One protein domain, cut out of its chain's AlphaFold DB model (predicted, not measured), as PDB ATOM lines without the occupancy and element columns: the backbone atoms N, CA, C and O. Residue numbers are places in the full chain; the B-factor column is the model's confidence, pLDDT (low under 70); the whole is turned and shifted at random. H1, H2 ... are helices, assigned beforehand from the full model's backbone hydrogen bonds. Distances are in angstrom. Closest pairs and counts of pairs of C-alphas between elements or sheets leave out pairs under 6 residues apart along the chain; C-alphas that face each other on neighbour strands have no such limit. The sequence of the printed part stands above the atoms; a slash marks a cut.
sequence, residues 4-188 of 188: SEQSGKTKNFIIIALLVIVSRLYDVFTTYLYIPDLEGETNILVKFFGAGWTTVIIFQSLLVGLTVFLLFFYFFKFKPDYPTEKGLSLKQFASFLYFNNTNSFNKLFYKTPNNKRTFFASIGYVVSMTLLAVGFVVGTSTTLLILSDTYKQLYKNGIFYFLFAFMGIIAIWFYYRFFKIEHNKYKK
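AT A GLANCE: This is residues 4 to 188 of the 188 residues of an uncharacterized protein of Bacteroidetes bacterium (UniProt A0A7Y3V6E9). Four long helices run lengthwise in an elongated body: H6 lies in the middle, with the pair H1 and H3 packed along one side of it and H8 on the other. At one end the short helices H4 and H5 sit by the beginning of H6 and the later part of H8; at the opposite end short H7 makes the turn from H6 to H8, and small H2 lies beside the beginning of H3. The printed part has 185 residues with eight named helices, H1 to H8 in chain order, and no named strand; the class is all helix. It is only just loose, close to compact, with a radius of gyration of the C-alphas of 19.3 A and spans of 58 by 35 by 30 A.

HOW THE PARTS SIT: H1, residues 4 to 34, touches H3, residues 53 to 77, at a shallow tilt of 14 degrees, opposite ways; their closest C-alphas, Ala 17 and Val 68, are 5.9 A apart. H2, residues 44 to 49, is close to H3 but not clearly touching, with C-alphas 45 and 56 at 7.4 A. The hub is H6, residues 116 to 147, touching five helices. It touches H1 at a steep tilt of 39 degrees, the same way, closest at C-alphas 27 and 139, 4.4 A. H3 touches H6 with residues 67 to 74 alone, opposite ways at a steep tilt of 42 degrees, closest at C-alphas 70 and 124, 4.2 A. H1, H3 and H6 form an up and down bundle, each helix running against the one before it. H4, residues 90 to 99, and H6 touch only at their ends, closest at C-alphas 98 and 118, 6.4 A. H5, residues 105 to 109, touches H4, with C-alphas 105 and 95 at 4.8 A. H7, residues 149 to 156, and H6 touch only at the corner, with C-alphas 152 and 145 at 5.4 A. H8, residues 159 to 186, touches H6 at a shallow tilt of 32 degrees, only just short of steep, opposite ways; C-alphas 174 and 126 are closest, 5.4 A. H8 is about perpendicular to H4, at 86 degrees, and touches it with residues 179 to 183 alone, closest at C-alphas 179 and 94, 6.2 A. H1 and H8 are apart. Every O i to N i+4 pair is within hydrogen-bond range in H1, H2, H3, H4, H6 and H7; the figure is 23 of 24 in H8 and 0 of 1 in H5, where 2 of 2 O i to N i+3 pairs are within range.

IN THESE COORDINATES: H1 begins at C-alpha 4 (-5.894, 24.436, 22.729) and is 44.7 A long from first to last C-alpha. H3 measures 34.5 A, H6 45.2 A and H8 41.0 A. H6 begins at C-alpha 116 (15.633, 20.587, 4.059), and H8 ends at C-alpha 186 (13.440, 21.812, 22.874).

THE WHOLE: The two C-alphas farthest apart, those of Thr 84 and Asp 149, are 58.7 A apart. The printed part has no cut. The link from H3 to H4, residues 78 to 89, is long. The mean pLDDT of the printed part is 91.6; residue 4 and residues 40 to 50, of which 44 to 49 belong to H2, are under 70.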
ATOM      1  N   SER A   4      -6.271  23.043  22.449       69.19
ATOM      2  CA  SER A   4      -5.894  24.436  22.729       69.19
ATOM      3  C   SER A   4      -4.610  24.864  22.007       69.19
ATOM      4  O   SER A   4      -4.554  25.970  21.468       69.19
ATOM      5  N   GLU A   5      -3.607  23.991  21.899       72.75
ATOM      6  CA  GLU A   5      -2.362  24.252  21.169       72.75
ATOM      7  C   GLU A   5      -2.604  24.320  19.653       72.75
ATOM      8  O   GLU A   5      -2.059  25.190  18.969       72.75
ATOM      9  N   GLN A   6      -3.471  23.448  19.119       77.56
ATOM     10  CA  GLN A   6      -3.896  23.500  17.714       77.56
ATOM     11  C   GLN A   6      -4.656  24.801  17.407       77.56
ATOM     12  O   GLN A   6      -4.386  25.453  16.394       77.56
ATOM     13  N   SER A   7      -5.566  25.213  18.298       80.31
ATOM     14  CA  SER A   7      -6.298  26.480  18.175       80.31
ATOM     15  C   SER A   7      -5.349  27.685  18.196       80.31
ATOM     16  O   SER A   7      -5.439  28.559  17.334       80.31
ATOM     17  N   GLY A   8      -4.365  27.697  19.103       88.81
ATOM     18  CA  GLY A   8      -3.355  28.756  19.187       88.81
ATOM     19  C   GLY A   8      -2.490  28.881  17.927       88.81
ATOM     20  O   GLY A   8      -2.304  29.985  17.414       88.81
ATOM     21  N   LYS A   9      -2.009  27.756  17.375       90.44
ATOM     22  CA  LYS A   9      -1.258  27.749  16.102       90.44
ATOM     23  C   LYS A   9      -2.097  28.288  14.947       90.44
ATOM     24  O   LYS A   9      -1.600  29.093  14.167       90.44
ATOM     25  N   THR A  10      -3.367  27.896  14.886       94.81
ATOM     26  CA  THR A  10      -4.296  28.334  13.836       94.81
ATOM     27  C   THR A  10      -4.541  29.839  13.888       94.81
ATOM     28  O   THR A  10      -4.397  30.511  12.871       94.81
ATOM     29  N   LYS A  11      -4.823  30.391  15.075       95.62
ATOM     30  CA  LYS A  11      -4.997  31.840  15.262       95.62
ATOM     31  C   LYS A  11      -3.753  32.620  14.844       95.62
ATOM     32  O   LYS A  11      -3.860  33.564  14.068       95.62
ATOM     33  N   ASN A  12      -2.576  32.197  15.307       95.19
ATOM     34  CA  ASN A  12      -1.316  32.858  14.963       95.19
ATOM     35  C   ASN A  12      -1.050  32.821  13.455       95.19
ATOM     36  O   ASN A  12      -0.695  33.848  12.883       95.19
ATOM     37  N   PHE A  13      -1.256  31.669  12.814       97.50
ATOM     38  CA  PHE A  13      -1.130  31.542  11.365       97.50
ATOM     39  C   PHE A  13      -2.046  32.525  10.630       97.50
ATOM     40  O   PHE A  13      -1.556  33.285   9.801       97.50
ATOM     41  N   ILE A  14      -3.343  32.553  10.963       97.81
ATOM     42  CA  ILE A  14      -4.325  33.430  10.309       97.81
ATOM     43  C   ILE A  14      -3.933  34.898  10.477       97.81
ATOM     44  O   ILE A  14      -3.894  35.634   9.495       97.81
ATOM     45  N   ILE A  15      -3.594  35.318  11.699       97.88
ATOM     46  CA  ILE A  15      -3.208  36.705  11.984       97.88
ATOM     47  C   ILE A  15      -1.979  37.100  11.163       97.88
ATOM     48  O   ILE A  15      -1.993  38.126  10.492       97.88
ATOM     49  N   ILE A  16      -0.919  36.286  11.180       97.50
ATOM     50  CA  ILE A  16       0.317  36.611  10.460       97.50
ATOM     51  C   ILE A  16       0.075  36.600   8.947       97.50
ATOM     52  O   ILE A  16       0.537  37.507   8.263       97.50
ATOM     53  N   ALA A  17      -0.663  35.619   8.421       97.88
ATOM     54  CA  ALA A  17      -0.981  35.544   6.998       97.88
ATOM     55  C   ALA A  17      -1.773  36.777   6.531       97.88
ATOM     56  O   ALA A  17      -1.407  37.390   5.531       97.88
ATOM     57  N   LEU A  18      -2.798  37.188   7.286       97.88
ATOM     58  CA  LEU A  18      -3.566  38.399   6.991       97.88
ATOM     59  C   LEU A  18      -2.691  39.652   7.052       97.88
ATOM     60  O   LEU A  18      -2.757  40.478   6.148       97.88
ATOM     61  N   LEU A  19      -1.834  39.782   8.067       97.56
ATOM     62  CA  LEU A  19      -0.936  40.930   8.184       97.56
ATOM     63  C   LEU A  19       0.091  40.996   7.047       97.56
ATOM     64  O   LEU A  19       0.409  42.091   6.597       97.56
ATOM     65  N   VAL A  20       0.587  39.854   6.560       96.88
ATOM     66  CA  VAL A  20       1.451  39.806   5.369       96.88
ATOM     67  C   VAL A  20       0.681  40.271   4.135       96.88
ATOM     68  O   VAL A  20       1.185  41.104   3.392       96.88
ATOM     69  N   ILE A  21      -0.543  39.784   3.919       96.81
ATOM     70  CA  ILE A  21      -1.364  40.204   2.771       96.81
ATOM     71  C   ILE A  21      -1.634  41.711   2.836       96.81
ATOM     72  O   ILE A  21      -1.380  42.425   1.870       96.81
ATOM     73  N   VAL A  22      -2.080  42.212   3.991       96.94
ATOM     74  CA  VAL A  22      -2.364  43.636   4.202       96.94
ATOM     75  C   VAL A  22      -1.111  44.488   4.013       96.94
ATOM     76  O   VAL A  22      -1.185  45.515   3.347       96.94
ATOM     77  N   SER A  23       0.050  44.071   4.532       95.88
ATOM     78  CA  SER A  23       1.285  44.850   4.370       95.88
ATOM     79  C   SER A  23       1.729  44.938   2.911       95.88
ATOM     80  O   SER A  23       2.254  45.967   2.496       95.88
ATOM     81  N   ARG A  24       1.499  43.885   2.118       93.88
ATOM     82  CA  ARG A  24       1.805  43.870   0.681       93.88
ATOM     83  C   ARG A  24       0.835  44.724  -0.123       93.88
ATOM     84  O   ARG A  24       1.272  45.427  -1.027       93.88
ATOM     85  N   LEU A  25      -0.449  44.697   0.223       94.25
ATOM     86  CA  LEU A  25      -1.441  45.584  -0.384       94.25
ATOM     87  C   LEU A  25      -1.147  47.049  -0.061       94.25
ATOM     88  O   LEU A  25      -1.216  47.881  -0.955       94.25
ATOM     89  N   TYR A  26      -0.771  47.357   1.181       94.94
ATOM     90  CA  TYR A  26      -0.379  48.706   1.590       94.94
ATOM     91  C   TYR A  26       0.833  49.217   0.798       94.94
ATOM     92  O   TYR A  26       0.793  50.316   0.253       94.94
ATOM     93  N   ASP A  27       1.872  48.391   0.672       91.12
ATOM     94  CA  ASP A  27       3.064  48.678  -0.132       91.12
ATOM     95  C   ASP A  27       2.692  48.986  -1.596       91.12
ATOM     96  O   ASP A  27       2.933  50.086  -2.081       91.12
ATOM     97  N   VAL A  28       1.979  48.072  -2.267       90.94
ATOM     98  CA  VAL A  28       1.532  48.249  -3.664       90.94
ATOM     99  C   VAL A  28       0.649  49.488  -3.835       90.94
ATOM    100  O   VAL A  28       0.839  50.253  -4.778       90.94
ATOM    101  N   PHE A  29      -0.298  49.707  -2.923       93.38
ATOM    102  CA  PHE A  29      -1.220  50.837  -2.980       93.38
ATOM    103  C   PHE A  29      -0.492  52.175  -2.843       93.38
ATOM    104  O   PHE A  29      -0.707  53.081  -3.645       93.38
ATOM    105  N   THR A  30       0.401  52.302  -1.860       93.12
ATOM    106  CA  THR A  30       1.173  53.538  -1.668       93.12
ATOM    107  C   THR A  30       2.128  53.802  -2.829       93.12
ATOM    108  O   THR A  30       2.250  54.949  -3.250       93.12
ATOM    109  N   THR A  31       2.736  52.761  -3.409       90.19
ATOM    110  CA  THR A  31       3.561  52.893  -4.621       90.19
ATOM    111  C   THR A  31       2.737  53.378  -5.808       90.19
ATOM    112  O   THR A  31       3.169  54.298  -6.495       90.19
ATOM    113  N   TYR A  32       1.530  52.840  -6.011       90.75
ATOM    114  CA  TYR A  32       0.631  53.292  -7.078       90.75
ATOM    115  C   TYR A  32       0.258  54.769  -6.938       90.75
ATOM    116  O   TYR A  32       0.235  55.497  -7.925       90.75
ATOM    117  N   LEU A  33       0.010  55.231  -5.710       92.25
ATOM    118  CA  LEU A  33      -0.269  56.643  -5.452       92.25
ATOM    119  C   LEU A  33       0.948  57.550  -5.668       92.25
ATOM    120  O   LEU A  33       0.773  58.711  -6.031       92.25
ATOM    121  N   TYR A  34       2.160  57.055  -5.411       89.69
ATOM    122  CA  TYR A  34       3.379  57.853  -5.526       89.69
ATOM    123  C   TYR A  34       3.910  57.930  -6.966       89.69
ATOM    124  O   TYR A  34       4.308  59.011  -7.396       89.69
ATOM    125  N   ILE A  35       3.920  56.812  -7.703       86.88
ATOM    126  CA  ILE A  35       4.449  56.706  -9.078       86.88
ATOM    127  C   ILE A  35       3.507  55.810  -9.913       86.88
ATOM    128  O   ILE A  35       3.762  54.614 -10.076       86.88
ATOM    129  N   PRO A  36       2.384  56.349 -10.424       82.50
ATOM    130  CA  PRO A  36       1.356  55.565 -11.115       82.50
ATOM    131  C   PRO A  36       1.783  55.058 -12.500       82.50
ATOM    132  O   PRO A  36       1.213  54.091 -12.996       82.50
ATOM    133  N   ASP A  37       2.778  55.676 -13.127       80.62
ATOM    134  CA  ASP A  37       3.360  55.274 -14.414       80.62
ATOM    135  C   ASP A  37       4.554  54.313 -14.264       80.62
ATOM    136  O   ASP A  37       5.044  53.782 -15.258       80.62
ATOM    137  N   LEU A  38       4.982  54.047 -13.021       77.12
ATOM    138  CA  LEU A  38       6.194  53.300 -12.656       77.12
ATOM    139  C   LEU A  38       7.503  53.914 -13.196       77.12
ATOM    140  O   LEU A  38       8.571  53.301 -13.065       77.12
ATOM    141  N   GLU A  39       7.465  55.126 -13.761       70.56
ATOM    142  CA  GLU A  39       8.653  55.787 -14.294       70.56
ATOM    143  C   GLU A  39       9.583  56.189 -13.140       70.56
ATOM    144  O   GLU A  39       9.275  57.027 -12.295       70.56
ATOM    145  N   GLY A  40      10.751  55.545 -13.074       64.00
ATOM    146  CA  GLY A  40      11.717  55.755 -11.992       64.00
ATOM    147  C   GLY A  40      11.560  54.820 -10.789       64.00
ATOM    148  O   GLY A  40      12.258  55.015  -9.789       64.00
ATOM    149  N   GLU A  41      10.719  53.777 -10.864       68.19
ATOM    150  CA  GLU A  41      10.691  52.740  -9.829       68.19
ATOM    151  C   GLU A  41      12.047  52.005  -9.760       68.19
ATOM    152  O   GLU A  41      12.641  51.600 -10.763       68.19
ATOM    153  N   THR A  42      12.560  51.809  -8.546       64.88
ATOM    154  CA  THR A  42      13.817  51.076  -8.310       64.88
ATOM    155  C   THR A  42      13.637  49.559  -8.297       64.88
ATOM    156  O   THR A  42      14.619  48.822  -8.172       64.88
ATOM    157  N   ASN A  43      12.401  49.076  -8.435       65.50
ATOM    158  CA  ASN A  43      12.086  47.660  -8.470       65.50
ATOM    159  C   ASN A  43      12.766  46.996  -9.670       65.50
ATOM    160  O   ASN A  43      12.608  47.414 -10.817       65.50
ATOM    161  N   ILE A  44      13.530  45.938  -9.393       66.62
ATOM    162  CA  ILE A  44      14.319  45.207 -10.391       66.62
ATOM    163  C   ILE A  44      13.424  44.722 -11.539       66.62
ATOM    164  O   ILE A  44      13.850  44.750 -12.690       66.62
ATOM    165  N   LEU A  45      12.182  44.324 -11.244       66.06
ATOM    166  CA  LEU A  45      11.243  43.850 -12.260       66.06
ATOM    167  C   LEU A  45      10.902  44.943 -13.278       66.06
ATOM    168  O   LEU A  45      10.961  44.704 -14.479       66.06
ATOM    169  N   VAL A  46      10.607  46.155 -12.819       65.94
ATOM    170  CA  VAL A  46      10.261  47.273 -13.705       65.94
ATOM    171  C   VAL A  46      11.497  47.794 -14.422       65.94
ATOM    172  O   VAL A  46      11.509  47.890 -15.648       65.94
ATOM    173  N   LYS A  47      12.584  48.018 -13.678       66.44
ATOM    174  CA  LYS A  47      13.817  48.600 -14.211       66.44
ATOM    175  C   LYS A  47      14.527  47.715 -15.240       66.44
ATOM    176  O   LYS A  47      15.102  48.250 -16.184       66.44
ATOM    177  N   PHE A  48      14.528  46.389 -15.064       64.69
ATOM    178  CA  PHE A  48      15.237  45.471 -15.970       64.69
ATOM    179  C   PHE A  48      14.331  44.757 -16.976       64.69
ATOM    180  O   PHE A  48      14.825  44.377 -18.034       64.69
ATOM    181  N   PHE A  49      13.039  44.571 -16.685       67.81
ATOM    182  CA  PHE A  49      12.127  43.840 -17.577       67.81
ATOM    183  C   PHE A  49      11.052  44.720 -18.229       67.81
ATOM    184  O   PHE A  49      10.201  44.185 -18.936       67.81
ATOM    185  N   GLY A  50      11.057  46.044 -18.010       67.44
ATOM    186  CA  GLY A  50      10.031  46.947 -18.556       67.44
ATOM    187  C   GLY A  50       8.620  46.585 -18.082       67.44
ATOM    188  O   GLY A  50       7.640  46.758 -18.804       67.44
ATOM    189  N   ALA A  51       8.529  45.978 -16.898       70.69
ATOM    190  CA  ALA A  51       7.300  45.428 -16.360       70.69
ATOM    191  C   ALA A  51       6.304  46.544 -16.004       70.69
ATOM    192  O   ALA A  51       6.608  47.407 -15.191       70.69
ATOM    193  N   GLY A  52       5.095  46.496 -16.566       83.31
ATOM    194  CA  GLY A  52       3.982  47.341 -16.124       83.31
ATOM    195  C   GLY A  52       3.297  46.807 -14.857       83.31
ATOM    196  O   GLY A  52       3.610  45.717 -14.365       83.31
ATOM    197  N   TRP A  53       2.284  47.531 -14.373       85.56
ATOM    198  CA  TRP A  53       1.511  47.173 -13.172       85.56
ATOM    199  C   TRP A  53       0.954  45.752 -13.176       85.56
ATOM    200  O   TRP A  53       0.988  45.079 -12.149       85.56
ATOM    201  N   THR A  54       0.491  45.259 -14.327       87.06
ATOM    202  CA  THR A  54      -0.005  43.882 -14.462       87.06
ATOM    203  C   THR A  54       1.050  42.866 -14.027       87.06
ATOM    204  O   THR A  54       0.767  41.963 -13.242       87.06
ATOM    205  N   THR A  55       2.291  43.042 -14.479       84.50
ATOM    206  CA  THR A  55       3.409  42.162 -14.131       84.50
ATOM    207  C   THR A  55       3.762  42.289 -12.651       84.50
ATOM    208  O   THR A  55       3.918  41.271 -11.977       84.50
ATOM    209  N   VAL A  56       3.814  43.514 -12.113       85.25
ATOM    210  CA  VAL A  56       4.053  43.757 -10.679       85.25
ATOM    211  C   VAL A  56       3.014  43.027  -9.820       85.25
ATOM    212  O   VAL A  56       3.381  42.298  -8.899       85.25
ATOM    213  N   ILE A  57       1.726  43.142 -10.151       89.06
ATOM    214  CA  ILE A  57       0.631  42.496  -9.412       89.06
ATOM    215  C   ILE A  57       0.743  40.969  -9.466       89.06
ATOM    216  O   ILE A  57       0.570  40.312  -8.435       89.06
ATOM    217  N   ILE A  58       1.057  40.394 -10.631       90.25
ATOM    218  CA  ILE A  58       1.232  38.943 -10.786       90.25
ATOM    219  C   ILE A  58       2.377  38.449  -9.897       90.25
ATOM    220  O   ILE A  58       2.184  37.530  -9.098       90.25
ATOM    221  N   PHE A  59       3.554  39.075  -9.980       88.75
ATOM    222  CA  PHE A  59       4.713  38.670  -9.181       88.75
ATOM    223  C   PHE A  59       4.471  38.831  -7.680       88.75
ATOM    224  O   PHE A  59       4.788  37.920  -6.914       88.75
ATOM    225  N   GLN A  60       3.863  39.940  -7.251       90.19
ATOM    226  CA  GLN A  60       3.539  40.164  -5.842       90.19
ATOM    227  C   GLN A  60       2.529  39.132  -5.331       90.19
ATOM    228  O   GLN A  60       2.693  38.599  -4.234       90.19
ATOM    229  N   SER A  61       1.527  38.787  -6.141       93.19
ATOM    230  CA  SER A  61       0.525  37.773  -5.799       93.19
ATOM    231  C   SER A  61       1.150  36.379  -5.666       93.19
ATOM    232  O   SER A  61       0.872  35.670  -4.698       93.19
ATOM    233  N   LEU A  62       2.052  36.003  -6.582       94.75
ATOM    234  CA  LEU A  62       2.814  34.750  -6.502       94.75
ATOM    235  C   LEU A  62       3.724  34.716  -5.268       94.75
ATOM    236  O   LEU A  62       3.760  33.710  -4.558       94.75
ATOM    237  N   LEU A  63       4.422  35.816  -4.978       92.75
ATOM    238  CA  LEU A  63       5.304  35.925  -3.818       92.75
ATOM    239  C   LEU A  63       4.523  35.813  -2.503       92.75
ATOM    240  O   LEU A  63       4.949  35.098  -1.591       92.75
ATOM    241  N   VAL A  64       3.367  36.472  -2.402       95.62
ATOM    242  CA  VAL A  64       2.466  36.362  -1.246       95.62
ATOM    243  C   VAL A  64       1.944  34.943  -1.101       95.62
ATOM    244  O   VAL A  64       2.029  34.382  -0.009       95.62
ATOM    245  N   GLY A  65       1.461  34.337  -2.188       97.50
ATOM    246  CA  GLY A  65       0.963  32.962  -2.186       97.50
ATOM    247  C   GLY A  65       2.018  31.966  -1.702       97.50
ATOM    248  O   GLY A  65       1.757  31.181  -0.788       97.50
ATOM    249  N   LEU A  66       3.241  32.055  -2.235       97.38
ATOM    250  CA  LEU A  66       4.371  31.236  -1.797       97.38
ATOM    251  C   LEU A  66       4.719  31.480  -0.323       97.38
ATOM    252  O   LEU A  66       4.945  30.530   0.427       97.38
ATOM    253  N   THR A  67       4.734  32.739   0.113       97.06
ATOM    254  CA  THR A  67       5.038  33.103   1.504       97.06
ATOM    255  C   THR A  67       4.016  32.507   2.469       97.06
ATOM    256  O   THR A  67       4.394  31.841   3.434       97.06
ATOM    257  N   VAL A  68       2.722  32.671   2.184       97.75
ATOM    258  CA  VAL A  68       1.632  32.112   2.998       97.75
ATOM    259  C   VAL A  68       1.686  30.583   3.003       97.75
ATOM    260  O   VAL A  68       1.492  29.969   4.053       97.75
ATOM    261  N   PHE A  69       2.021  29.954   1.874       97.88
ATOM    262  CA  PHE A  69       2.216  28.506   1.802       97.88
ATOM    263  C   PHE A  69       3.382  28.022   2.681       97.88
ATOM    264  O   PHE A  69       3.234  27.064   3.443       97.88
ATOM    265  N   LEU A  70       4.537  28.690   2.637       97.81
ATOM    266  CA  LEU A  70       5.682  28.335   3.481       97.81
ATOM    267  C   LEU A  70       5.408  28.611   4.968       97.81
ATOM    268  O   LEU A  70       5.848  27.854   5.837       97.81
ATOM    269  N   LEU A  71       4.634  29.651   5.278       97.88
ATOM    270  CA  LEU A  71       4.155  29.915   6.630       97.88
ATOM    271  C   LEU A  71       3.217  28.805   7.121       97.88
ATOM    272  O   LEU A  71       3.361  28.328   8.248       97.88
ATOM    273  N   PHE A  72       2.297  28.348   6.268       97.69
ATOM    274  CA  PHE A  72       1.442  27.195   6.549       97.69
ATOM    275  C   PHE A  72       2.290  25.949   6.827       97.69
ATOM    276  O   PHE A  72       2.061  25.235   7.807       97.69
ATOM    277  N   PHE A  73       3.325  25.715   6.016       97.50
ATOM    278  CA  PHE A  73       4.267  24.629   6.249       97.50
ATOM    279  C   PHE A  73       4.934  24.742   7.630       97.50
ATOM    280  O   PHE A  73       4.927  23.761   8.377       97.50
ATOM    281  N   TYR A  74       5.433  25.925   8.011       97.19
ATOM    282  CA  TYR A  74       6.022  26.164   9.336       97.19
ATOM    283  C   TYR A  74       5.041  25.874  10.485       97.19
ATOM    284  O   TYR A  74       5.405  25.201  11.447       97.19
ATOM    285  N   PHE A  75       3.794  26.341  10.399       95.81
ATOM    286  CA  PHE A  75       2.832  26.189  11.495       95.81
ATOM    287  C   PHE A  75       2.261  24.772  11.633       95.81
ATOM    288  O   PHE A  75       2.019  24.326  12.757       95.81
ATOM    289  N   PHE A  76       2.036  24.066  10.520       95.50
ATOM    290  CA  PHE A  76       1.236  22.833  10.525       95.50
ATOM    291  C   PHE A  76       1.975  21.577  10.060       95.50
ATOM    292  O   PHE A  76       1.556  20.466  10.394       95.50
ATOM    293  N   LYS A  77       3.054  21.708   9.282       94.25
ATOM    294  CA  LYS A  77       3.766  20.560   8.686       94.25
ATOM    295  C   LYS A  77       5.185  20.386   9.212       94.25
ATOM    296  O   LYS A  77       5.723  19.276   9.136       94.25
ATOM    297  N   PHE A  78       5.785  21.442   9.747       95.06
ATOM    298  CA  PHE A  78       7.109  21.392  10.339       95.06
ATOM    299  C   PHE A  78       7.067  20.694  11.700       95.06
ATOM    300  O   PHE A  78       6.406  21.130  12.642       95.06
ATOM    301  N   LYS A  79       7.789  19.579  11.775       92.19
ATOM    302  CA  LYS A  79       8.050  18.823  12.995       92.19
ATOM    303  C   LYS A  79       9.559  18.582  13.024       92.19
ATOM    304  O   LYS A  79      10.013  17.737  12.249       92.19
ATOM    305  N   PRO A  80      10.329  19.403  13.753       90.75
ATOM    306  CA  PRO A  80      11.769  19.213  13.863       90.75
ATOM    307  C   PRO A  80      12.086  17.976  14.699       90.75
ATOM    308  O   PRO A  80      11.444  17.733  15.720       90.75
ATOM    309  N   ASP A  81      13.123  17.253  14.294       90.12
ATOM    310  CA  ASP A  81      13.757  16.252  15.140       90.12
ATOM    311  C   ASP A  81      14.678  16.992  16.112       90.12
ATOM    312  O   ASP A  81      15.687  17.582  15.712       90.12
ATOM    313  N   TYR A  82      14.285  17.050  17.382       92.25
ATOM    314  CA  TYR A  82      15.092  17.697  18.409       92.25
ATOM    315  C   TYR A  82      16.212  16.763  18.896       92.25
ATOM    316  O   TYR A  82      16.030  15.543  18.920       92.25
ATOM    317  N   PRO A  83      17.376  17.312  19.283       91.06
ATOM    318  CA  PRO A  83      18.473  16.512  19.815       91.06
ATOM    319  C   PRO A  83      18.073  15.839  21.134       91.06
ATOM    320  O   PRO A  83      17.344  16.418  21.938       91.06
ATOM    321  N   THR A  84      18.568  14.623  21.364       89.00
ATOM    322  CA  THR A  84      18.340  13.865  22.608       89.00
ATOM    323  C   THR A  84      19.207  14.362  23.764       89.00
ATOM    324  O   THR A  84      18.779  14.329  24.917       89.00
ATOM    325  N   GLU A  85      20.415  14.842  23.459       89.81
ATOM    326  CA  GLU A  85      21.303  15.503  24.418       89.81
ATOM    327  C   GLU A  85      20.602  16.732  24.998       89.81
ATOM    328  O   GLU A  85      20.011  17.507  24.248       89.81
ATOM    329  N   LYS A  86      20.659  16.919  26.321       88.94
ATOM    330  CA  LYS A  86      20.081  18.073  27.024       88.94
ATOM    331  C   LYS A  86      21.127  19.171  27.222       88.94
ATOM    332  O   LYS A  86      22.314  18.897  27.319       88.94
ATOM    333  N   GLY A  87      20.678  20.420  27.350       91.50
ATOM    334  CA  GLY A  87      21.550  21.537  27.737       91.50
ATOM    335  C   GLY A  87      22.353  22.168  26.598       91.50
ATOM    336  O   GLY A  87      23.234  22.984  26.862       91.50
ATOM    337  N   LEU A  88      22.034  21.862  25.336       94.38
ATOM    338  CA  LEU A  88      22.726  22.462  24.197       94.38
ATOM    339  C   LEU A  88      22.585  23.988  24.181       94.38
ATOM    340  O   LEU A  88      21.497  24.539  24.384       94.38
ATOM    341  N   SER A  89      23.677  24.682  23.855       96.12
ATOM    342  CA  SER A  89      23.634  26.114  23.545       96.12
ATOM    343  C   SER A  89      22.836  26.376  22.261       96.12
ATOM    344  O   SER A  89      22.675  25.495  21.415       96.12
ATOM    345  N   LEU A  90      22.373  27.615  22.063       95.75
ATOM    346  CA  LEU A  90      21.619  27.988  20.858       95.75
ATOM    347  C   LEU A  90      22.407  27.714  19.563       95.75
ATOM    348  O   LEU A  90      21.825  27.291  18.568       95.75
ATOM    349  N   LYS A  91      23.734  27.915  19.578       96.06
ATOM    350  CA  LYS A  91      24.609  27.643  18.425       96.06
ATOM    351  C   LYS A  91      24.692  26.146  18.121       96.06
ATOM    352  O   LYS A  91      24.552  25.748  16.965       96.06
ATOM    353  N   GLN A  92      24.881  25.317  19.147       96.50
ATOM    354  CA  GLN A  92      24.922  23.861  18.986       96.50
ATOM    355  C   GLN A  92      23.570  23.321  18.512       96.50
ATOM    356  O   GLN A  92      23.517  22.515  17.589       96.50
ATOM    357  N   PHE A  93      22.476  23.838  19.073       96.75
ATOM    358  CA  PHE A  93      21.119  23.498  18.663       96.75
ATOM    359  C   PHE A  93      20.823  23.889  17.207       96.75
ATOM    360  O   PHE A  93      20.316  23.073  16.441       96.75
ATOM    361  N   ALA A  94      21.182  25.108  16.792       95.94
ATOM    362  CA  ALA A  94      21.015  25.552  15.407       95.94
ATOM    363  C   ALA A  94      21.838  24.699  14.428       95.94
ATOM    364  O   ALA A  94      21.348  24.324  13.362       95.94
ATOM    365  N   SER A  95      23.066  24.339  14.816       96.00
ATOM    366  CA  SER A  95      23.915  23.420  14.047       96.00
ATOM    367  C   SER A  95      23.249  22.060  13.889       96.00
ATOM    368  O   SER A  95      23.222  21.513  12.785       96.00
ATOM    369  N   PHE A  96      22.661  21.542  14.971       96.44
ATOM    370  CA  PHE A  96      21.986  20.254  14.964       96.44
ATOM    371  C   PHE A  96      20.766  20.280  14.044       96.44
ATOM    372  O   PHE A  96      20.665  19.454  13.144       96.44
ATOM    373  N   LEU A  97      19.895  21.281  14.187       94.88
ATOM    374  CA  LEU A  97      18.674  21.395  13.387       94.88
ATOM    375  C   LEU A  97      18.915  21.452  11.871       94.88
ATOM    376  O   LEU A  97      18.043  21.043  11.104       94.88
ATOM    377  N   TYR A  98      20.058  21.982  11.430       95.44
ATOM    378  CA  TYR A  98      20.394  22.101  10.009       95.44
ATOM    379  C   TYR A  98      21.341  21.029   9.481       95.44
ATOM    380  O   TYR A  98      21.224  20.649   8.313       95.44
ATOM    381  N   PHE A  99      22.281  20.557  10.293       95.50
ATOM    382  CA  PHE A  99      23.375  19.691   9.849       95.50
ATOM    383  C   PHE A  99      23.460  18.368  10.616       95.50
ATOM    384  O   PHE A  99      24.397  17.607  10.377       95.50
ATOM    385  N   ASN A 100      22.510  18.091  11.514       93.00
ATOM    386  CA  ASN A 100      22.444  16.897  12.362       93.00
ATOM    387  C   ASN A 100      23.718  16.673  13.201       93.00
ATOM    388  O   ASN A 100      24.096  15.544  13.489       93.00
ATOM    389  N   ASN A 101      24.420  17.753  13.565       92.75
ATOM    390  CA  ASN A 101      25.576  17.727  14.462       92.75
ATOM    391  C   ASN A 101      25.702  19.055  15.223       92.75
ATOM    392  O   ASN A 101      25.233  20.086  14.752       92.75
ATOM    393  N   THR A 102      26.377  19.057  16.367       93.62
ATOM    394  CA  THR A 102      26.450  20.218  17.273       93.62
ATOM    395  C   THR A 102      27.606  21.181  16.976       93.62
ATOM    396  O   THR A 102      27.601  22.309  17.465       93.62
ATOM    397  N   ASN A 103      28.567  20.787  16.134       92.69
ATOM    398  CA  ASN A 103      29.842  21.502  15.957       92.69
ATOM    399  C   ASN A 103      29.922  22.340  14.668       92.69
ATOM    400  O   ASN A 103      30.881  23.076  14.452       92.69
ATOM    401  N   SER A 104      28.923  22.255  13.787       92.94
ATOM    402  CA  SER A 104      28.951  22.884  12.458       92.94
ATOM    403  C   SER A 104      28.294  24.269  12.389       92.94
ATOM    404  O   SER A 104      27.751  24.622  11.344       92.94
ATOM    405  N   PHE A 105      28.350  25.083  13.446       92.38
ATOM    406  CA  PHE A 105      27.660  26.384  13.444       92.38
ATOM    407  C   PHE A 105      28.150  27.300  12.319       92.38
ATOM    408  O   PHE A 105      27.365  27.958  11.644       92.38
ATOM    409  N   ASN A 106      29.449  27.277  12.033       91.88
ATOM    410  CA  ASN A 106      30.017  28.103  10.971       91.88
ATOM    411  C   ASN A 106      29.476  27.716   9.580       91.88
ATOM    412  O   ASN A 106      29.415  28.565   8.697       91.88
ATOM    413  N   LYS A 107      29.015  26.467   9.385       93.69
ATOM    414  CA  LYS A 107      28.425  26.016   8.113       93.69
ATOM    415  C   LYS A 107      27.118  26.735   7.782       93.69
ATOM    416  O   LYS A 107      26.762  26.765   6.611       93.69
ATOM    417  N   LEU A 108      26.438  27.356   8.757       90.38
ATOM    418  CA  LEU A 108      25.222  28.138   8.503       90.38
ATOM    419  C   LEU A 108      25.448  29.294   7.515       90.38
ATOM    420  O   LEU A 108      24.500  29.697   6.849       90.38
ATOM    421  N   PHE A 109      26.674  29.819   7.422       89.56
ATOM    422  CA  PHE A 109      26.979  30.998   6.607       89.56
ATOM    423  C   PHE A 109      27.366  30.674   5.161       89.56
ATOM    424  O   PHE A 109      27.273  31.548   4.308       89.56
ATOM    425  N   TYR A 110      27.808  29.445   4.877       91.12
ATOM    426  CA  TYR A 110      28.368  29.094   3.564       91.12
ATOM    427  C   TYR A 110      27.880  27.760   2.994       91.12
ATOM    428  O   TYR A 110      28.183  27.443   1.846       91.12
ATOM    429  N   LYS A 111      27.145  26.948   3.763       92.81
ATOM    430  CA  LYS A 111      26.670  25.637   3.314       92.81
ATOM    431  C   LYS A 111      25.157  25.543   3.429       92.81
ATOM    432  O   LYS A 111      24.576  25.833   4.473       92.81
ATOM    433  N   THR A 112      24.518  25.047   2.375       91.19
ATOM    434  CA  THR A 112      23.088  24.735   2.413       91.19
ATOM    435  C   THR A 112      22.803  23.686   3.496       91.19
ATOM    436  O   THR A 112      23.518  22.681   3.559       91.19
ATOM    437  N   PRO A 113      21.749  23.858   4.314       93.06
ATOM    438  CA  PRO A 113      21.371  22.869   5.316       93.06
ATOM    439  C   PRO A 113      21.124  21.481   4.716       93.06
ATOM    440  O   PRO A 113      20.540  21.344   3.630       93.06
ATOM    441  N   ASN A 114      21.536  20.454   5.462       93.31
ATOM    442  CA  ASN A 114      21.230  19.058   5.154       93.31
ATOM    443  C   ASN A 114      19.745  18.786   5.426       93.31
ATOM    444  O   ASN A 114      19.060  18.172   4.612       93.31
ATOM    445  N   ASN A 115      19.229  19.302   6.545       94.38
ATOM    446  CA  ASN A 115      17.820  19.188   6.896       94.38
ATOM    447  C   ASN A 115      16.979  20.201   6.102       94.38
ATOM    448  O   ASN A 115      16.766  21.344   6.520       94.38
ATOM    449  N   LYS A 116      16.484  19.767   4.936       93.50
ATOM    450  CA  LYS A 116      15.633  20.587   4.059       93.50
ATOM    451  C   LYS A 116      14.331  21.003   4.735       93.50
ATOM    452  O   LYS A 116      13.849  22.100   4.483       93.50
ATOM    453  N   ARG A 117      13.787  20.174   5.630       94.69
ATOM    454  CA  ARG A 117      12.545  20.477   6.349       94.69
ATOM    455  C   ARG A 117      12.717  21.698   7.247       94.69
ATOM    456  O   ARG A 117      11.908  22.618   7.174       94.69
ATOM    457  N   THR A 118      13.788  21.728   8.040       95.25
ATOM    458  CA  THR A 118      14.136  22.890   8.867       95.25
ATOM    459  C   THR A 118      14.430  24.109   8.000       95.25
ATOM    460  O   THR A 118      14.006  25.204   8.346       95.25
ATOM    461  N   PHE A 119      15.108  23.936   6.862       95.12
ATOM    462  CA  PHE A 119      15.396  25.041   5.946       95.12
ATOM    463  C   PHE A 119      14.128  25.678   5.355       95.12
ATOM    464  O   PHE A 119      13.965  26.889   5.419       95.12
ATOM    465  N   PHE A 120      13.178  24.890   4.844       95.62
ATOM    466  CA  PHE A 120      11.912  25.444   4.344       95.62
ATOM    467  C   PHE A 120      11.068  26.071   5.459       95.62
ATOM    468  O   PHE A 120      10.439  27.106   5.252       95.62
ATOM    469  N   ALA A 121      11.083  25.475   6.653       96.69
ATOM    470  CA  ALA A 121      10.396  26.017   7.819       96.69
ATOM    471  C   ALA A 121      10.989  27.360   8.275       96.69
ATOM    472  O   ALA A 121      10.238  28.283   8.594       96.69
ATOM    473  N   SER A 122      12.319  27.485   8.281       96.81
ATOM    474  CA  SER A 122      12.995  28.733   8.628       96.81
ATOM    475  C   SER A 122      12.743  29.806   7.578       96.81
ATOM    476  O   SER A 122      12.409  30.924   7.954       96.81
ATOM    477  N   ILE A 123      12.786  29.471   6.283       96.56
ATOM    478  CA  ILE A 123      12.409  30.398   5.208       96.56
ATOM    479  C   ILE A 123      10.971  30.874   5.408       96.56
ATOM    480  O   ILE A 123      10.739  32.077   5.447       96.56
ATOM    481  N   GLY A 124      10.011  29.960   5.583       97.00
ATOM    482  CA  GLY A 124       8.602  30.323   5.739       97.00
ATOM    483  C   GLY A 124       8.354  31.265   6.908       97.00
ATOM    484  O   GLY A 124       7.643  32.258   6.771       97.00
ATOM    485  N   TYR A 125       8.997  30.998   8.042       97.81
ATOM    486  CA  TYR A 125       8.924  31.868   9.202       97.81
ATOM    487  C   TYR A 125       9.591  33.234   8.965       97.81
ATOM    488  O   TYR A 125       8.970  34.275   9.188       97.81
ATOM    489  N   VAL A 126      10.850  33.234   8.521       97.75
ATOM    490  CA  VAL A 126      11.676  34.442   8.393       97.75
ATOM    491  C   VAL A 126      11.132  35.352   7.305       97.75
ATOM    492  O   VAL A 126      10.893  36.522   7.574       97.75
ATOM    493  N   VAL A 127      10.853  34.820   6.114       96.75
ATOM    494  CA  VAL A 127      10.337  35.605   4.984       96.75
ATOM    495  C   VAL A 127       8.993  36.235   5.327       96.75
ATOM    496  O   VAL A 127       8.826  37.427   5.099       96.75
ATOM    497  N   SER A 128       8.064  35.494   5.939       97.38
ATOM    498  CA  SER A 128       6.754  36.050   6.315       97.38
ATOM    499  C   SER A 128       6.889  37.223   7.279       97.38
ATOM    500  O   SER A 128       6.296  38.280   7.084       97.38
ATOM    501  N   MET A 129       7.703  37.049   8.315       97.62
ATOM    502  CA  MET A 129       7.898  38.070   9.333       97.62
ATOM    503  C   MET A 129       8.658  39.292   8.805       97.62
ATOM    504  O   MET A 129       8.304  40.431   9.114       97.62
ATOM    505  N   THR A 130       9.676  39.063   7.976       96.44
ATOM    506  CA  THR A 130      10.429  40.128   7.318       96.44
ATOM    507  C   THR A 130       9.552  40.886   6.330       96.44
ATOM    508  O   THR A 130       9.522  42.107   6.398       96.44
ATOM    509  N   LEU A 131       8.786  40.213   5.465       94.81
ATOM    510  CA  LEU A 131       7.884  40.874   4.512       94.81
ATOM    511  C   LEU A 131       6.789  41.680   5.207       94.81
ATOM    512  O   LEU A 131       6.432  42.763   4.737       94.81
ATOM    513  N   LEU A 132       6.277  41.189   6.336       95.88
ATOM    514  CA  LEU A 132       5.368  41.951   7.184       95.88
ATOM    515  C   LEU A 132       6.025  43.265   7.619       95.88
ATOM    516  O   LEU A 132       5.512  44.332   7.293       95.88
ATOM    517  N   ALA A 133       7.185  43.200   8.276       95.44
ATOM    518  CA  ALA A 133       7.865  44.382   8.806       95.44
ATOM    519  C   ALA A 133       8.323  45.350   7.703       95.44
ATOM    520  O   ALA A 133       8.075  46.551   7.787       95.44
ATOM    521  N   VAL A 134       8.937  44.827   6.639       93.69
ATOM    522  CA  VAL A 134       9.385  45.608   5.480       93.69
ATOM    523  C   VAL A 134       8.207  46.310   4.812       93.69
ATOM    524  O   VAL A 134       8.347  47.461   4.427       93.69
ATOM    525  N   GLY A 135       7.040  45.669   4.710       93.38
ATOM    526  CA  GLY A 135       5.867  46.268   4.052       93.38
ATOM    527  C   GLY A 135       5.345  47.479   4.795       93.38
ATOM    528  O   GLY A 135       5.042  48.497   4.186       93.38
ATOM    529  N   PHE A 136       5.342  47.406   6.124       93.75
ATOM    530  CA  PHE A 136       5.035  48.565   6.951       93.75
ATOM    531  C   PHE A 136       6.082  49.673   6.807       93.75
ATOM    532  O   PHE A 136       5.702  50.833   6.665       93.75
ATOM    533  N   VAL A 137       7.378  49.342   6.816       94.56
ATOM    534  CA  VAL A 137       8.455  50.340   6.676       94.56
ATOM    535  C   VAL A 137       8.391  51.038   5.319       94.56
ATOM    536  O   VAL A 137       8.392  52.266   5.274       94.56
ATOM    537  N   VAL A 138       8.310  50.273   4.225       93.00
ATOM    538  CA  VAL A 138       8.265  50.817   2.861       93.00
ATOM    539  C   VAL A 138       6.979  51.600   2.649       93.00
ATOM    540  O   VAL A 138       7.062  52.779   2.336       93.00
ATOM    541  N   GLY A 139       5.806  51.018   2.918       94.44
ATOM    542  CA  GLY A 139       4.540  51.718   2.697       94.44
ATOM    543  C   GLY A 139       4.424  53.009   3.517       94.44
ATOM    544  O   GLY A 139       3.927  54.021   3.028       94.44
ATOM    545  N   THR A 140       4.965  53.031   4.743       95.44
ATOM    546  CA  THR A 140       5.027  54.264   5.551       95.44
ATOM    547  C   THR A 140       6.010  55.273   4.968       95.44
ATOM    548  O   THR A 140       5.682  56.452   4.885       95.44
ATOM    549  N   SER A 141       7.190  54.832   4.526       94.88
ATOM    550  CA  SER A 141       8.164  55.694   3.846       94.88
ATOM    551  C   SER A 141       7.566  56.326   2.584       94.88
ATOM    552  O   SER A 141       7.641  57.541   2.419       94.88
ATOM    553  N   THR A 142       6.886  55.540   1.750       94.12
ATOM    554  CA  THR A 142       6.200  56.018   0.542       94.12
ATOM    555  C   THR A 142       5.060  56.977   0.882       94.12
ATOM    556  O   THR A 142       4.939  58.038   0.277       94.12
ATOM    557  N   THR A 143       4.272  56.682   1.917       96.12
ATOM    558  CA  THR A 143       3.230  57.604   2.400       96.12
ATOM    559  C   THR A 143       3.823  58.942   2.851       96.12
ATOM    560  O   THR A 143       3.300  60.002   2.513       96.12
ATOM    561  N   LEU A 144       4.952  58.928   3.565       96.19
ATOM    562  CA  LEU A 144       5.648  60.151   3.970       96.19
ATOM    563  C   LEU A 144       6.238  60.910   2.775       96.19
ATOM    564  O   LEU A 144       6.236  62.139   2.789       96.19
ATOM    565  N   LEU A 145       6.699  60.208   1.734       94.75
ATOM    566  CA  LEU A 145       7.118  60.837   0.478       94.75
ATOM    567  C   LEU A 145       5.968  61.571  -0.207       94.75
ATOM    568  O   LEU A 145       6.198  62.635  -0.771       94.75
ATOM    569  N   ILE A 146       4.745  61.047  -0.140       94.12
ATOM    570  CA  ILE A 146       3.563  61.717  -0.695       94.12
ATOM    571  C   ILE A 146       3.218  62.968   0.131       94.12
ATOM    572  O   ILE A 146       2.969  64.032  -0.434       94.12
ATOM    573  N   LEU A 147       3.227  62.857   1.463       96.12
ATOM    574  CA  LEU A 147       2.627  63.857   2.355       96.12
ATOM    575  C   LEU A 147       3.586  64.936   2.888       96.12
ATOM    576  O   LEU A 147       3.114  65.970   3.355       96.12
ATOM    577  N   SER A 148       4.907  64.717   2.889       96.50
ATOM    578  CA  SER A 148       5.854  65.584   3.609       96.50
ATOM    579  C   SER A 148       7.055  66.006   2.766       96.50
ATOM    580  O   SER A 148       7.924  65.198   2.438       96.50
ATOM    581  N   ASP A 149       7.180  67.310   2.508       95.19
ATOM    582  CA  ASP A 149       8.344  67.864   1.806       95.19
ATOM    583  C   ASP A 149       9.641  67.739   2.614       95.19
ATOM    584  O   ASP A 149      10.701  67.462   2.047       95.19
ATOM    585  N   THR A 150       9.562  67.843   3.943       96.25
ATOM    586  CA  THR A 150      10.699  67.569   4.835       96.25
ATOM    587  C   THR A 150      11.200  66.140   4.649       96.25
ATOM    588  O   THR A 150      12.402  65.912   4.513       96.25
ATOM    589  N   TYR A 151      10.289  65.164   4.583       95.88
ATOM    590  CA  TYR A 151      10.676  63.778   4.353       95.88
ATOM    591  C   TYR A 151      11.255  63.562   2.952       95.88
ATOM    592  O   TYR A 151      12.256  62.861   2.819       95.88
ATOM    593  N   LYS A 152      10.715  64.219   1.914       94.81
ATOM    594  CA  LYS A 152      11.309  64.199   0.563       94.81
ATOM    595  C   LYS A 152      12.757  64.690   0.572       94.81
ATOM    596  O   LYS A 152      13.601  64.091  -0.091       94.81
ATOM    597  N   GLN A 153      13.071  65.745   1.328       96.19
ATOM    598  CA  GLN A 153      14.451  66.226   1.468       96.19
ATOM    599  C   GLN A 153      15.341  65.202   2.182       96.19
ATOM    600  O   GLN A 153      16.423  64.893   1.688       96.19
ATOM    601  N   LEU A 154      14.875  64.610   3.286       95.75
ATOM    602  CA  LEU A 154      15.603  63.530   3.968       95.75
ATOM    603  C   LEU A 154      15.852  62.331   3.044       95.75
ATOM    604  O   LEU A 154      16.928  61.734   3.070       95.75
ATOM    605  N   TYR A 155      14.874  62.001   2.202       93.25
ATOM    606  CA  TYR A 155      14.989  60.928   1.226       93.25
ATOM    607  C   TYR A 155      16.046  61.227   0.166       93.25
ATOM    608  O   TYR A 155      16.920  60.393  -0.067       93.25
ATOM    609  N   LYS A 156      16.043  62.443  -0.394       91.75
ATOM    610  CA  LYS A 156      17.101  62.920  -1.301       91.75
ATOM    611  C   LYS A 156      18.484  62.913  -0.640       91.75
ATOM    612  O   LYS A 156      19.462  62.577  -1.296       91.75
ATOM    613  N   ASN A 157      18.549  63.196   0.660       94.75
ATOM    614  CA  ASN A 157      19.784  63.188   1.451       94.75
ATOM    615  C   ASN A 157      20.227  61.783   1.902       94.75
ATOM    616  O   ASN A 157      21.196  61.655   2.647       94.75
ATOM    617  N   GLY A 158      19.545  60.719   1.463       93.00
ATOM    618  CA  GLY A 158      20.019  59.347   1.643       93.00
ATOM    619  C   GLY A 158      19.414  58.577   2.818       93.00
ATOM    620  O   GLY A 158      19.949  57.528   3.178       93.00
ATOM    621  N   ILE A 159      18.288  59.012   3.405       93.81
ATOM    622  CA  ILE A 159      17.644  58.237   4.488       93.81
ATOM    623  C   ILE A 159      17.266  56.809   4.055       93.81
ATOM    624  O   ILE A 159      17.218  55.897   4.880       93.81
ATOM    625  N   PHE A 160      17.064  56.581   2.753       89.81
ATOM    626  CA  PHE A 160      16.752  55.263   2.207       89.81
ATOM    627  C   PHE A 160      17.862  54.228   2.465       89.81
ATOM    628  O   PHE A 160      17.545  53.059   2.671       89.81
ATOM    629  N   TYR A 161      19.140  54.627   2.551       92.56
ATOM    630  CA  TYR A 161      20.232  53.710   2.914       92.56
ATOM    631  C   TYR A 161      20.051  53.145   4.327       92.56
ATOM    632  O   TYR A 161      20.229  51.946   4.549       92.56
ATOM    633  N   PHE A 162      19.632  53.992   5.272       94.19
ATOM    634  CA  PHE A 162      19.320  53.562   6.634       94.19
ATOM    635  C   PHE A 162      18.107  52.635   6.665       94.19
ATOM    636  O   PHE A 162      18.131  51.631   7.374       94.19
ATOM    637  N   LEU A 163      17.075  52.922   5.863       93.50
ATOM    638  CA  LEU A 163      15.908  52.046   5.742       93.50
ATOM    639  C   LEU A 163      16.303  50.664   5.208       93.50
ATOM    640  O   LEU A 163      15.918  49.660   5.803       93.50
ATOM    641  N   PHE A 164      17.125  50.584   4.158       91.25
ATOM    642  CA  PHE A 164      17.610  49.302   3.635       91.25
ATOM    643  C   PHE A 164      18.460  48.533   4.654       91.25
ATOM    644  O   PHE A 164      18.249  47.333   4.848       91.25
ATOM    645  N   ALA A 165      19.376  49.210   5.353       94.75
ATOM    646  CA  ALA A 165      20.164  48.590   6.416       94.75
ATOM    647  C   ALA A 165      19.261  48.036   7.533       94.75
ATOM    648  O   ALA A 165      19.433  46.899   7.979       94.75
ATOM    649  N   PHE A 166      18.246  48.805   7.932       94.31
ATOM    650  CA  PHE A 166      17.265  48.399   8.931       94.31
ATOM    651  C   PHE A 166      16.472  47.155   8.501       94.31
ATOM    652  O   PHE A 166      16.311  46.225   9.294       94.31
ATOM    653  N   MET A 167      16.046  47.076   7.236       93.75
ATOM    654  CA  MET A 167      15.373  45.889   6.690       93.75
ATOM    655  C   MET A 167      16.268  44.639   6.742       93.75
ATOM    656  O   MET A 167      15.802  43.562   7.125       93.75
ATOM    657  N   GLY A 168      17.558  44.779   6.420       93.94
ATOM    658  CA  GLY A 168      18.535  43.690   6.535       93.94
ATOM    659  C   GLY A 168      18.711  43.207   7.978       93.94
ATOM    660  O   GLY A 168      18.678  42.002   8.247       93.94
ATOM    661  N   ILE A 169      18.809  44.139   8.931       96.56
ATOM    662  CA  ILE A 169      18.892  43.828  10.367       96.56
ATOM    663  C   ILE A 169      17.634  43.090  10.841       96.56
ATOM    664  O   ILE A 169      17.746  42.102  11.567       96.56
ATOM    665  N   ILE A 170      16.445  43.512  10.399       96.38
ATOM    666  CA  ILE A 170      15.181  42.831  10.711       96.38
ATOM    667  C   ILE A 170      15.204  41.374  10.233       96.38
ATOM    668  O   ILE A 170      14.793  40.478  10.975       96.38
ATOM    669  N   ALA A 171      15.697  41.111   9.020       96.12
ATOM    670  CA  ALA A 171      15.796  39.750   8.496       96.12
ATOM    671  C   ALA A 171      16.725  38.870   9.347       96.12
ATOM    672  O   ALA A 171      16.346  37.761   9.734       96.12
ATOM    673  N   ILE A 172      17.900  39.389   9.718       96.38
ATOM    674  CA  ILE A 172      18.844  38.698  10.611       96.38
ATOM    675  C   ILE A 172      18.206  38.447  11.983       96.38
ATOM    676  O   ILE A 172      18.333  37.357  12.548       96.38
ATOM    677  N   TRP A 173      17.474  39.429  12.511       97.50
ATOM    678  CA  TRP A 173      16.789  39.305  13.791       97.50
ATOM    679  C   TRP A 173      15.721  38.208  13.768       97.50
ATOM    680  O   TRP A 173      15.693  37.369  14.671       97.50
ATOM    681  N   PHE A 174      14.877  38.148  12.734       97.94
ATOM    682  CA  PHE A 174      13.876  37.086  12.603       97.94
ATOM    683  C   PHE A 174      14.503  35.711  12.396       97.94
ATOM    684  O   PHE A 174      13.998  34.727  12.941       97.94
ATOM    685  N   TYR A 175      15.629  35.639  11.688       96.69
ATOM    686  CA  TYR A 175      16.403  34.411  11.549       96.69
ATOM    687  C   TYR A 175      16.931  33.906  12.897       96.69
ATOM    688  O   TYR A 175      16.738  32.743  13.251       96.69
ATOM    689  N   TYR A 176      17.509  34.787  13.715       97.00
ATOM    690  CA  TYR A 176      17.882  34.455  15.092       97.00
ATOM    691  C   TYR A 176      16.660  34.045  15.933       97.00
ATOM    692  O   TYR A 176      16.701  33.059  16.679       97.00
ATOM    693  N   ARG A 177      15.546  34.774  15.797       97.50
ATOM    694  CA  ARG A 177      14.317  34.543  16.566       97.50
ATOM    695  C   ARG A 177      13.683  33.188  16.250       97.50
ATOM    696  O   ARG A 177      13.177  32.555  17.175       97.50
ATOM    697  N   PHE A 178      13.768  32.713  15.005       97.69
ATOM    698  CA  PHE A 178      13.368  31.355  14.617       97.69
ATOM    699  C   PHE A 178      14.070  30.302  15.483       97.69
ATOM    700  O   PHE A 178      13.409  29.534  16.185       97.69
ATOM    701  N   PHE A 179      15.406  30.312  15.514       96.88
ATOM    702  CA  PHE A 179      16.166  29.340  16.304       96.88
ATOM    703  C   PHE A 179      15.900  29.476  17.796       96.88
ATOM    704  O   PHE A 179      15.822  28.468  18.490       96.88
ATOM    705  N   LYS A 180      15.721  30.702  18.297       97.25
ATOM    706  CA  LYS A 180      15.386  30.937  19.705       97.25
ATOM    707  C   LYS A 180      14.029  30.334  20.081       97.25
ATOM    708  O   LYS A 180      13.910  29.741  21.150       97.25
ATOM    709  N   ILE A 181      13.015  30.450  19.216       96.06
ATOM    710  CA  ILE A 181      11.702  29.822  19.428       96.06
ATOM    711  C   ILE A 181      11.846  28.300  19.484       96.06
ATOM    712  O   ILE A 181      11.358  27.680  20.428       96.06
ATOM    713  N   GLU A 182      12.516  27.700  18.501       96.25
ATOM    714  CA  GLU A 182      12.675  26.244  18.444       96.25
ATOM    715  C   GLU A 182      13.541  25.711  19.595       96.25
ATOM    716  O   GLU A 182      13.230  24.671  20.170       96.25
ATOM    717  N   HIS A 183      14.562  26.459  20.019       96.38
ATOM    718  CA  HIS A 183      15.397  26.104  21.171       96.38
ATOM    719  C   HIS A 183      14.610  26.121  22.478       96.38
ATOM    720  O   HIS A 183      14.760  25.229  23.308       96.38
ATOM    721  N   ASN A 184      13.721  27.102  22.646       94.38
ATOM    722  CA  ASN A 184      12.832  27.167  23.802       94.38
ATOM    723  C   ASN A 184      11.816  26.019  23.824       94.38
ATOM    724  O   ASN A 184      11.418  25.608  24.908       94.38
ATOM    725  N   LYS A 185      11.387  25.510  22.661       92.88
ATOM    726  CA  LYS A 185      10.537  24.312  22.583       92.88
ATOM    727  C   LYS A 185      11.311  23.053  22.958       92.88
ATOM    728  O   LYS A 185      10.781  22.247  23.697       92.88
ATOM    729  N   TYR A 186      12.557  22.925  22.506       92.38
ATOM    730  CA  TYR A 186      13.440  21.812  22.874       92.38
ATOM    731  C   TYR A 186      13.764  21.763  24.379       92.38
ATOM    732  O   TYR A 186      13.953  20.689  24.936       92.38
ATOM    733  N   LYS A 187      13.835  22.921  25.046       89.25
ATOM    734  CA  LYS A 187      14.071  23.000  26.497       89.25
ATOM    735  C   LYS A 187      12.866  22.609  27.359       89.25
ATOM    736  O   LYS A 187      13.055  22.437  28.561       89.25
ATOM    737  N   LYS A 188      11.663  22.575  26.785       82.12
ATOM    738  CA  LYS A 188      10.428  22.179  27.473       82.12
ATOM    739  C   LYS A 188      10.245  20.675  27.377       82.12
ATOM    740  O   LYS A 188       9.837  20.100  28.404       82.12
TER     741      LYS A 188